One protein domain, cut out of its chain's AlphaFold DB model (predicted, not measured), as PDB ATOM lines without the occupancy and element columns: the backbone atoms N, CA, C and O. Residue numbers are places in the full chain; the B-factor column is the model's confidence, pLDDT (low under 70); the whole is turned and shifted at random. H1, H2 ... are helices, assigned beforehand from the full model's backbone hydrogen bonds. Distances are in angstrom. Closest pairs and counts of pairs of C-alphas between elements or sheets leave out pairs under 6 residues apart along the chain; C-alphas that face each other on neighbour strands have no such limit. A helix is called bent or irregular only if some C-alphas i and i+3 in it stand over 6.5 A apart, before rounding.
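What this domain is: This is residues 2 to 83 of the 90 residues of an uncharacterized protein of Litoreibacter sp (UniProt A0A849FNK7). Two long helical rods, H1a and H3, lie side by side and run opposite ways, and the short helix H2 sits crosswise to both of them, packed on H3. H1 bends after H1a, and its second arm, H1b, turns away from H3 and touches no helix, with the link of residues 31 to 45 leading from its far end back to H2. The printed part has 82 residues with three named helices, H1, H2 and H3 in that order along the chain, and no named strand; the class is all helix. The whole is loose, with a radius of gyration of the C-alphas of 15.0 A, and elongated, spanning 49 by 27 by 22 A.

How they stand to each other: H1, residues 2 to 30, was assigned by its hydrogen bonds as one helix, but it is bent: C-alphas 17 and 20 are 7.2 A apart. Its arms, H1a of residues 2 to 17 and H1b of residues 20 to 30, stand at a steep tilt of 54 degrees. H1a and H2, residues 46 to 53, are close but not clearly touching; their closest C-alphas, those of Tyr 13 and Val 49, are 6.9 A apart, and their lines are about perpendicular at 87 degrees. H1a touches H3, residues 61 to 82, at a shallow tilt of 16 degrees, and they run opposite ways; the closest C-alphas, those of Phe 12 and Gly 70, are 6.1 A apart. H2 touches H3 with residues 63 to 71 of H3 alone, and their lines are about perpendicular at 89 degrees. The closest C-alphas of H2 and H3 are those of Leu 53 and Gly 67, 4.6 A apart. H1b is apart from H2 and from H3. In H1a, H1b, H2 and H3 every O i to N i+4 pair is within hydrogen-bond range.

Where its parts are: H1a begins at C-alpha 2, at (141.796, 195.494, 207.498), and its residues 2 to 17 measure 22.4 A from first to last C-alpha. H1b, residues 20 to 30, measures 15.6 A and ends at C-alpha 30, at (158.056, 161.994, 223.162). H2, residues 46 to 53, measures 10.9 A. H3, residues 61 to 82, measures 31.3 A and ends at C-alpha 82, at (139.543, 190.005, 197.001).

The domain as a whole: The two C-alphas farthest apart are those of Gly 33 and Arg 83, at 49.9 A, while the first and last printed C-alphas, of Pro 2 and Arg 83, are 14.6 A apart. The printed part has no cut. The link from H1 to H2 is long, with 15 residues, and the link from H2 to H3 is short, with 7. The mean pLDDT of the printed part is 93.9, and one printed residue, Trp 82, is under 70.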
ATOM      1  N   PRO A   2     140.821 195.123 206.460       82.62
ATOM      2  CA  PRO A   2     141.796 195.494 207.498       82.62
ATOM      3  C   PRO A   2     141.706 194.617 208.754       82.62
ATOM      4  O   PRO A   2     142.725 194.196 209.281       82.62
ATOM      5  N   THR A   3     140.497 194.239 209.173       89.94
ATOM      6  CA  THR A   3     140.284 193.344 210.324       89.94
ATOM      7  C   THR A   3     140.934 191.972 210.143       89.94
ATOM      8  O   THR A   3     141.579 191.474 211.055       89.94
ATOM      9  N   ARG A   4     140.815 191.369 208.953       89.88
ATOM     10  CA  ARG A   4     141.428 190.065 208.642       89.88
ATOM     11  C   ARG A   4     142.952 190.140 208.642       89.88
ATOM     12  O   ARG A   4     143.591 189.212 209.120       89.88
ATOM     13  N   LEU A   5     143.513 191.238 208.136       92.31
ATOM     14  CA  LEU A   5     144.955 191.463 208.148       92.31
ATOM     15  C   LEU A   5     145.477 191.656 209.579       92.31
ATOM     16  O   LEU A   5     146.457 191.024 209.951       92.31
ATOM     17  N   LEU A   6     144.791 192.456 210.403       93.75
ATOM     18  CA  LEU A   6     145.141 192.627 211.818       93.75
ATOM     19  C   LEU A   6     145.062 191.305 212.587       93.75
ATOM     20  O   LEU A   6     145.963 190.996 213.359       93.75
ATOM     21  N   LEU A   7     144.028 190.497 212.335       94.62
ATOM     22  CA  LEU A   7     143.915 189.158 212.911       94.62
ATOM     23  C   LEU A   7     145.052 188.243 212.450       94.62
ATOM     24  O   LEU A   7     145.618 187.536 213.272       94.62
ATOM     25  N   ALA A   8     145.422 188.269 211.168       94.38
ATOM     26  CA  ALA A   8     146.538 187.479 210.656       94.38
ATOM     27  C   ALA A   8     147.876 187.881 211.291       94.38
ATOM     28  O   ALA A   8     148.624 187.009 211.719       94.38
ATOM     29  N   LEU A   9     148.147 189.183 211.415       95.62
ATOM     30  CA  LEU A   9     149.347 189.689 212.083       95.62
ATOM     31  C   LEU A   9     149.355 189.342 213.576       95.62
ATOM     32  O   LEU A   9     150.381 188.916 214.094       95.62
ATOM     33  N   GLY A  10     148.211 189.460 214.256       96.69
ATOM     34  CA  GLY A  10     148.065 189.067 215.657       96.69
ATOM     35  C   GLY A  10     148.273 187.567 215.870       96.69
ATOM     36  O   GLY A  10     149.005 187.166 216.767       96.69
ATOM     37  N   LEU A  11     147.695 186.724 215.011       96.88
ATOM     38  CA  LEU A  11     147.896 185.274 215.055       96.88
ATOM     39  C   LEU A  11     149.347 184.892 214.757       96.88
ATOM     40  O   LEU A  11     149.896 184.037 215.443       96.88
ATOM     41  N   PHE A  12     149.981 185.544 213.781       97.81
ATOM     42  CA  PHE A  12     151.395 185.339 213.491       97.81
ATOM     43  C   PHE A  12     152.277 185.736 214.683       97.81
ATOM     44  O   PHE A  12     153.161 184.979 215.077       97.81
ATOM     45  N   TYR A  13     151.992 186.876 215.315       97.81
ATOM     46  CA  TYR A  13     152.684 187.325 216.521       97.81
ATOM     47  C   TYR A  13     152.559 186.312 217.667       97.81
ATOM     48  O   TYR A  13     153.562 185.918 218.265       97.81
ATOM     49  N   LEU A  14     151.338 185.839 217.943       97.44
ATOM     50  CA  LEU A  14     151.092 184.812 218.957       97.44
ATOM     51  C   LEU A  14     151.791 183.496 218.615       97.44
ATOM     52  O   LEU A  14     152.326 182.848 219.509       97.44
ATOM     53  N   PHE A  15     151.822 183.109 217.339       96.94
ATOM     54  CA  PHE A  15     152.543 181.923 216.890       96.94
ATOM     55  C   PHE A  15     154.039 182.036 217.199       96.94
ATOM     56  O   PHE A  15     154.596 181.145 217.837       96.94
ATOM     57  N   VAL A  16     154.681 183.145 216.815       95.88
ATOM     58  CA  VAL A  16     156.101 183.389 217.110       95.88
ATOM     59  C   VAL A  16     156.348 183.335 218.620       95.88
ATOM     60  O   VAL A  16     157.251 182.629 219.062       95.88
ATOM     61  N   TRP A  17     155.510 184.006 219.413       97.19
ATOM     62  CA  TRP A  17     155.673 184.076 220.865       97.19
ATOM     63  C   TRP A  17     155.467 182.731 221.575       97.19
ATOM     64  O   TRP A  17     156.261 182.364 222.440       97.19
ATOM     65  N   LEU A  18     154.411 181.993 221.228       97.25
ATOM     66  CA  LEU A  18     153.983 180.798 221.960       97.25
ATOM     67  C   LEU A  18     154.586 179.501 221.413       97.25
ATOM     68  O   LEU A  18     154.564 178.483 222.111       97.25
ATOM     69  N   SER A  19     155.158 179.522 220.203       95.62
ATOM     70  CA  SER A  19     155.775 178.339 219.592       95.62
ATOM     71  C   SER A  19     156.793 177.619 220.491       95.62
ATOM     72  O   SER A  19     156.734 176.387 220.519       95.62
ATOM     73  N   PRO A  20     157.641 178.283 221.313       95.38
ATOM     74  CA  PRO A  20     158.554 177.574 222.211       95.38
ATOM     75  C   PRO A  20     157.823 176.672 223.211       95.38
ATOM     76  O   PRO A  20     158.257 175.548 223.454       95.38
ATOM     77  N   GLN A  21     156.684 177.122 223.754       97.19
ATOM     78  CA  GLN A  21     155.894 176.304 224.676       97.19
ATOM     79  C   GLN A  21     155.239 175.129 223.958       97.19
ATOM     80  O   GLN A  21     155.187 174.030 224.510       97.19
ATOM     81  N   VAL A  22     154.745 175.345 222.737       96.38
ATOM     82  CA  VAL A  22     154.122 174.289 221.929       96.38
ATOM     83  C   VAL A  22     155.145 173.200 221.602       96.38
ATOM     84  O   VAL A  22     154.872 172.026 221.846       96.38
ATOM     85  N   TYR A  23     156.347 173.576 221.150       95.56
ATOM     86  CA  TYR A  23     157.430 172.624 220.893       95.56
ATOM     87  C   TYR A  23     157.874 171.900 222.161       95.56
ATOM     88  O   TYR A  23     158.052 170.687 222.140       95.56
ATOM     89  N   TYR A  24     157.995 172.608 223.283       97.00
ATOM     90  CA  TYR A  24     158.349 171.970 224.548       97.00
ATOM     91  C   TYR A  24     157.299 170.961 225.009       97.00
ATOM     92  O   TYR A  24     157.629 169.867 225.460       97.00
ATOM     93  N   THR A  25     156.023 171.301 224.846       96.56
ATOM     94  CA  THR A  25     154.914 170.400 225.166       96.56
ATOM     95  C   THR A  25     154.938 169.170 224.260       96.56
ATOM     96  O   THR A  25     154.799 168.059 224.758       96.56
ATOM     97  N   TYR A  26     155.204 169.348 222.962       96.69
ATOM     98  CA  TYR A  26     155.449 168.239 222.040       96.69
ATOM     99  C   TYR A  26     156.613 167.354 222.507       96.69
ATOM    100  O   TYR A  26     156.460 166.140 222.586       96.69
ATOM    101  N   TYR A  27     157.745 167.943 222.906       96.38
ATOM    102  CA  TYR A  27     158.890 167.184 223.407       96.38
ATOM    103  C   TYR A  27     158.579 166.400 224.679       96.38
ATOM    104  O   TYR A  27     159.017 165.262 224.794       96.38
ATOM    105  N   ARG A  28     157.768 166.941 225.591       96.81
ATOM    106  CA  ARG A  28     157.313 166.210 226.784       96.81
ATOM    107  C   ARG A  28     156.466 164.977 226.471       96.81
ATOM    108  O   ARG A  28     156.395 164.094 227.314       96.81
ATOM    109  N   PHE A  29     155.820 164.915 225.305       96.12
ATOM    110  CA  PHE A  29     155.076 163.723 224.884       96.12
ATOM    111  C   PHE A  29     155.972 162.615 224.331       96.12
ATOM    112  O   PHE A  29     155.556 161.461 224.335       96.12
ATOM    113  N   ILE A  30     157.161 162.955 223.826       97.12
ATOM    114  CA  ILE A  30     158.056 161.994 223.162       97.12
ATOM    115  C   ILE A  30     159.330 161.685 223.956       97.12
ATOM    116  O   ILE A  30     159.989 160.689 223.674       97.12
ATOM    117  N   ILE A  31     159.700 162.533 224.917       96.50
ATOM    118  CA  ILE A  31     160.869 162.364 225.779       96.50
ATOM    119  C   ILE A  31     160.380 162.278 227.222       96.50
ATOM    120  O   ILE A  31     159.955 163.274 227.819       96.50
ATOM    121  N   ASP A  32     160.486 161.077 227.780       94.94
ATOM    122  CA  ASP A  32     160.130 160.808 229.167       94.94
ATOM    123  C   ASP A  32     161.049 161.558 230.142       94.94
ATOM    124  O   ASP A  32     162.235 161.780 229.893       94.94
ATOM    125  N   GLY A  33     160.489 161.954 231.287       94.56
ATOM    126  CA  GLY A  33     161.236 162.620 232.359       94.56
ATOM    127  C   GLY A  33     161.460 164.125 232.173       94.56
ATOM    128  O   GLY A  33     162.063 164.754 233.042       94.56
ATOM    129  N   LEU A  34     160.951 164.742 231.097       95.12
ATOM    130  CA  LEU A  34     160.992 166.199 230.954       95.12
ATOM    131  C   LEU A  34     160.041 166.898 231.951       95.12
ATOM    132  O   LEU A  34     158.852 166.554 232.024       95.12
ATOM    133  N   PRO A  35     160.518 167.921 232.687       96.00
ATOM    134  CA  PRO A  35     159.727 168.578 233.720       96.00
ATOM    135  C   PRO A  35     158.529 169.348 233.154       96.00
ATOM    136  O   PRO A  35     158.536 169.866 232.039       96.00
ATOM    137  N   ALA A  36     157.474 169.475 233.956       95.31
ATOM    138  CA  ALA A  36     156.373 170.375 233.643       95.31
ATOM    139  C   ALA A  36     156.788 171.820 233.942       95.31
ATOM    140  O   ALA A  36     156.767 172.246 235.093       95.31
ATOM    141  N   GLN A  37     157.170 172.572 232.911       94.88
ATOM    142  CA  GLN A  37     157.576 173.969 233.053       94.88
ATOM    143  C   GLN A  37     157.088 174.842 231.897       94.88
ATOM    144  O   GLN A  37     156.826 174.368 230.785       94.88
ATOM    145  N   VAL A  38     156.986 176.137 232.190       96.12
ATOM    146  CA  VAL A  38     156.729 177.178 231.198       96.12
ATOM    147  C   VAL A  38     158.071 177.665 230.665       96.12
ATOM    148  O   VAL A  38     158.896 178.159 231.427       96.12
ATOM    149  N   VAL A  39     158.290 177.513 229.362       95.94
ATOM    150  CA  VAL A  39     159.530 177.932 228.680       95.94
ATOM    151  C   VAL A  39     159.351 179.201 227.847       95.94
ATOM    152  O   VAL A  39     160.324 179.758 227.340       95.94
ATOM    153  N   VAL A  40     158.108 179.665 227.691       95.31
ATOM    154  CA  VAL A  40     157.810 180.938 227.031       95.31
ATOM    155  C   VAL A  40     158.262 182.099 227.908       95.31
ATOM    156  O   VAL A  40     157.991 182.148 229.106       95.31
ATOM    157  N   LYS A  41     158.971 183.035 227.279       93.56
ATOM    158  CA  LYS A  41     159.469 184.263 227.902       93.56
ATOM    159  C   LYS A  41     158.511 185.425 227.638       93.56
ATOM    160  O   LYS A  41     157.414 185.239 227.109       93.56
ATOM    161  N   ALA A  42     158.946 186.628 228.006       94.44
ATOM    162  CA  ALA A  42     158.286 187.857 227.595       94.44
ATOM    163  C   ALA A  42     158.018 187.852 226.077       94.44
ATOM    164  O   ALA A  42     158.817 187.297 225.313       94.44
ATOM    165  N   PRO A  43     156.889 188.431 225.646       95.88
ATOM    166  CA  PRO A  43     156.551 188.494 224.238       95.88
ATOM    167  C   PRO A  43     157.600 189.305 223.457       95.88
ATOM    168  O   PRO A  43     158.189 190.233 224.018       95.88
ATOM    169  N   PRO A  44     157.863 188.953 222.184       94.44
ATOM    170  CA  PRO A  44     158.871 189.635 221.379       94.44
ATOM    171  C   PRO A  44     158.470 191.088 221.126       94.44
ATOM    172  O   PRO A  44     157.277 191.420 221.069       94.44
ATOM    173  N   PHE A  45     159.448 191.966 220.914       96.12
ATOM    174  CA  PHE A  45     159.127 193.320 220.494       96.12
ATOM    175  C   PHE A  45     158.521 193.288 219.085       96.12
ATOM    176  O   PHE A  45     158.892 192.447 218.260       96.12
ATOM    177  N   PRO A  46     157.607 194.215 218.749       94.19
ATOM    178  CA  PRO A  46     157.060 194.295 217.395       94.19
ATOM    179  C   PRO A  46     158.144 194.412 216.311       94.19
ATOM    180  O   PRO A  46     157.972 193.887 215.212       94.19
ATOM    181  N   SER A  47     159.280 195.044 216.630       95.88
ATOM    182  CA  SER A  47     160.456 195.127 215.757       95.88
ATOM    183  C   SER A  47     161.012 193.759 215.372       95.88
ATOM    184  O   SER A  47     161.381 193.562 214.218       95.88
ATOM    185  N   ASP A  48     161.023 192.801 216.298       94.12
ATOM    186  CA  ASP A  48     161.582 191.468 216.065       94.12
ATOM    187  C   ASP A  48     160.731 190.707 215.041       94.12
ATOM    188  O   ASP A  48     161.244 190.040 214.146       94.12
ATOM    189  N   VAL A  49     159.409 190.887 215.101       95.44
ATOM    190  CA  VAL A  49     158.467 190.297 214.141       95.44
ATOM    191  C   VAL A  49     158.585 190.944 212.762       95.44
ATOM    192  O   VAL A  49     158.486 190.257 211.744       95.44
ATOM    193  N   ILE A  50     158.865 192.248 212.703       96.25
ATOM    194  CA  ILE A  50     159.173 192.930 211.441       96.25
ATOM    195  C   ILE A  50     160.467 192.373 210.834       96.25
ATOM    196  O   ILE A  50     160.513 192.146 209.625       96.25
ATOM    197  N   LEU A  51     161.495 192.098 211.643       96.62
ATOM    198  CA  LEU A  51     162.738 191.487 211.163       96.62
ATOM    199  C   LEU A  51     162.510 190.081 210.592       96.62
ATOM    200  O   LEU A  51     163.096 189.762 209.557       96.62
ATOM    201  N   LEU A  52     161.622 189.280 211.194       96.25
ATOM    202  CA  LEU A  52     161.211 187.982 210.640       96.25
ATOM    203  C   LEU A  52     160.547 188.136 209.266       96.25
ATOM    204  O   LEU A  52     160.925 187.457 208.315       96.25
ATOM    205  N   LEU A  53     159.589 189.059 209.137       96.19
ATOM    206  CA  LEU A  53     158.904 189.330 207.865       96.19
ATOM    207  C   LEU A  53     159.847 189.905 206.797       96.19
ATOM    208  O   LEU A  53     159.635 189.692 205.605       96.19
ATOM    209  N   ALA A  54     160.891 190.619 207.216       97.06
ATOM    210  CA  ALA A  54     161.924 191.152 206.337       97.06
ATOM    211  C   ALA A  54     163.021 190.130 205.989       97.06
ATOM    212  O   ALA A  54     163.926 190.483 205.234       97.06
ATOM    213  N   PHE A  55     162.970 188.907 206.537       95.38
ATOM    214  CA  PHE A  55     164.035 187.901 206.427       95.38
ATOM    215  C   PHE A  55     165.407 188.429 206.885       95.38
ATOM    216  O   PHE A  55     166.438 188.142 206.283       95.38
ATOM    217  N   ARG A  56     165.411 189.249 207.943       95.94
ATOM    218  CA  ARG A  56     166.610 189.878 208.533       95.94
ATOM    219  C   ARG A  56     166.929 189.388 209.946       95.94
ATOM    220  O   ARG A  56     167.823 189.929 210.587       95.94
ATOM    221  N   SER A  57     166.182 188.412 210.447       90.38
ATOM    222  CA  SER A  57     166.510 187.671 211.669       90.38
ATOM    223  C   SER A  57     167.691 186.718 211.439       90.38
ATOM    224  O   SER A  57     168.216 186.634 210.328       90.38
ATOM    225  N   ASP A  58     168.074 185.948 212.461       90.44
ATOM    226  CA  ASP A  58     169.194 185.011 212.346       90.44
ATOM    227  C   ASP A  58     169.036 184.037 211.170       90.44
ATOM    228  O   ASP A  58     167.930 183.639 210.780       90.44
ATOM    229  N   ALA A  59     170.178 183.595 210.643       88.94
ATOM    230  CA  ALA A  59     170.280 182.712 209.487       88.94
ATOM    231  C   ALA A  59     169.945 181.242 209.819       88.94
ATOM    232  O   ALA A  59     170.721 180.333 209.532       88.94
ATOM    233  N   SER A  60     168.786 180.997 210.437       94.81
ATOM    234  CA  SER A  60     168.266 179.653 210.704       94.81
ATOM    235  C   SER A  60     167.069 179.328 209.809       94.81
ATOM    236  O   SER A  60     166.295 180.209 209.417       94.81
ATOM    237  N   LEU A  61     166.887 178.037 209.507       93.94
ATOM    238  CA  LEU A  61     165.742 177.555 208.730       93.94
ATOM    239  C   LEU A  61     164.409 177.872 209.422       93.94
ATOM    240  O   LEU A  61     163.433 178.205 208.757       93.94
ATOM    241  N   SER A  62     164.377 177.805 210.756       93.56
ATOM    242  CA  SER A  62     163.181 178.118 211.539       93.56
ATOM    243  C   SER A  62     162.752 179.570 211.334       93.56
ATOM    244  O   SER A  62     161.586 179.825 211.040       93.56
ATOM    245  N   PHE A  63     163.697 180.511 211.391       95.44
ATOM    246  CA  PHE A  63     163.401 181.929 211.212       95.44
ATOM    247  C   PHE A  63     162.932 182.270 209.791       95.44
ATOM    248  O   PHE A  63     161.951 182.995 209.620       95.44
ATOM    249  N   HIS A  64     163.545 181.677 208.765       95.56
ATOM    250  CA  HIS A  64     163.066 181.823 207.387       95.56
ATOM    251  C   HIS A  64     161.674 181.202 207.202       95.56
ATOM    252  O   HIS A  64     160.811 181.797 206.559       95.56
ATOM    253  N   GLY A  65     161.426 180.036 207.805       96.88
ATOM    254  CA  GLY A  65     160.113 179.390 207.806       96.88
ATOM    255  C   GLY A  65     159.032 180.248 208.468       96.88
ATOM    256  O   GLY A  65     157.922 180.343 207.949       96.88
ATOM    257  N   GLN A  66     159.361 180.934 209.566       97.00
ATOM    258  CA  GLN A  66     158.467 181.898 210.210       97.00
ATOM    259  C   GLN A  66     158.169 183.090 209.292       97.00
ATOM    260  O   GLN A  66     157.003 183.446 209.128       97.00
ATOM    261  N   GLY A  67     159.183 183.670 208.640       96.69
ATOM    262  CA  GLY A  67     158.986 184.741 207.657       96.69
ATOM    263  C   GLY A  67     158.069 184.316 206.501       96.69
ATOM    264  O   GLY A  67     157.113 185.022 206.172       96.69
ATOM    265  N   LEU A  68     158.292 183.121 205.941       97.88
ATOM    266  CA  LEU A  68     157.443 182.538 204.895       97.88
ATOM    267  C   LEU A  68     156.002 182.325 205.368       97.88
ATOM    268  O   LEU A  68     155.072 182.655 204.636       97.88
ATOM    269  N   LEU A  69     155.802 181.814 206.587       97.56
ATOM    270  CA  LEU A  69     154.472 181.649 207.176       97.56
ATOM    271  C   LEU A  69     153.754 182.997 207.318       97.56
ATOM    272  O   LEU A  69     152.594 183.113 206.925       97.56
ATOM    273  N   GLY A  70     154.444 184.018 207.832       96.88
ATOM    274  CA  GLY A  70     153.898 185.367 207.958       96.88
ATOM    275  C   GLY A  70     153.432 185.923 206.609       96.88
ATOM    276  O   GLY A  70     152.291 186.375 206.480       96.88
ATOM    277  N   TRP A  71     154.262 185.797 205.569       97.62
ATOM    278  CA  TRP A  71     153.892 186.183 204.205       97.62
ATOM    279  C   TRP A  71     152.750 185.349 203.627       97.62
ATOM    280  O   TRP A  71     151.862 185.914 202.988       97.62
ATOM    281  N   ALA A  72     152.716 184.039 203.876       97.19
ATOM    282  CA  ALA A  72     151.623 183.177 203.438       97.19
ATOM    283  C   ALA A  72     150.287 183.614 204.056       97.19
ATOM    284  O   ALA A  72     149.289 183.733 203.347       97.19
ATOM    285  N   MET A  73     150.267 183.932 205.354       95.69
ATOM    286  CA  MET A  73     149.074 184.441 206.032       95.69
ATOM    287  C   MET A  73     148.622 185.783 205.447       95.69
ATOM    288  O   MET A  73     147.444 185.938 205.116       95.69
ATOM    289  N   ILE A  74     149.547 186.730 205.253       94.25
ATOM    290  CA  ILE A  74     149.252 188.025 204.626       94.25
ATOM    291  C   ILE A  74     148.672 187.804 203.225       94.25
ATOM    292  O   ILE A  74     147.560 188.254 202.949       94.25
ATOM    293  N   PHE A  75     149.360 187.048 202.370       94.69
ATOM    294  CA  PHE A  75     148.932 186.765 201.003       94.69
ATOM    295  C   PHE A  75     147.538 186.130 200.955       94.69
ATOM    296  O   PHE A  75     146.660 186.622 200.245       94.69
ATOM    297  N   LEU A  76     147.289 185.100 201.771       92.06
ATOM    298  CA  LEU A  76     145.979 184.456 201.869       92.06
ATOM    299  C   LEU A  76     144.892 185.447 202.285       92.06
ATOM    300  O   LEU A  76     143.815 185.451 201.690       92.06
ATOM    301  N   THR A  77     145.149 186.323 203.261       90.75
ATOM    302  CA  THR A  77     144.148 187.327 203.658       90.75
ATOM    303  C   THR A  77     143.853 188.341 202.559       90.75
ATOM    304  O   THR A  77     142.698 188.760 202.424       90.75
ATOM    305  N   LEU A  78     144.851 188.704 201.747       89.44
ATOM    306  CA  LEU A  78     144.666 189.615 200.622       89.44
ATOM    307  C   LEU A  78     143.859 188.955 199.497       89.44
ATOM    308  O   LEU A  78     142.844 189.506 199.071       89.44
ATOM    309  N   VAL A  79     144.229 187.733 199.102       88.06
ATOM    310  CA  VAL A  79     143.553 186.962 198.043       88.06
ATOM    311  C   VAL A  79     142.123 186.584 198.439       88.06
ATOM    312  O   VAL A  79     141.180 186.787 197.672       88.06
ATOM    313  N   LEU A  80     141.912 186.087 199.661       81.44
ATOM    314  CA  LEU A  80     140.576 185.757 200.175       81.44
ATOM    315  C   LEU A  80     139.743 187.005 200.496       81.44
ATOM    316  O   LEU A  80     138.517 186.930 200.571       81.44
ATOM    317  N   GLY A  81     140.385 188.152 200.712       71.81
ATOM    318  CA  GLY A  81     139.721 189.450 200.820       71.81
ATOM    319  C   GLY A  81     139.239 189.991 199.472       71.81
ATOM    320  O   GLY A  81     138.260 190.733 199.444       71.81
ATOM    321  N   TRP A  82     139.894 189.607 198.370       64.44
ATOM    322  CA  TRP A  82     139.543 190.005 197.001       64.44
ATOM    323  C   TRP A  82     138.373 189.226 196.405       64.44
ATOM    324  O   TRP A  82     137.663 189.757 195.550       64.44
ATOM    325  N   ARG A  83     138.120 187.994 196.862       70.75
ATOM    326  CA  ARG A  83     136.915 187.244 196.478       70.75
ATOM    327  C   ARG A  83     135.691 187.917 197.111       70.75
ATOM    328  O   ARG A  83     135.288 187.576 198.223       70.75
TER     329      ARG A  83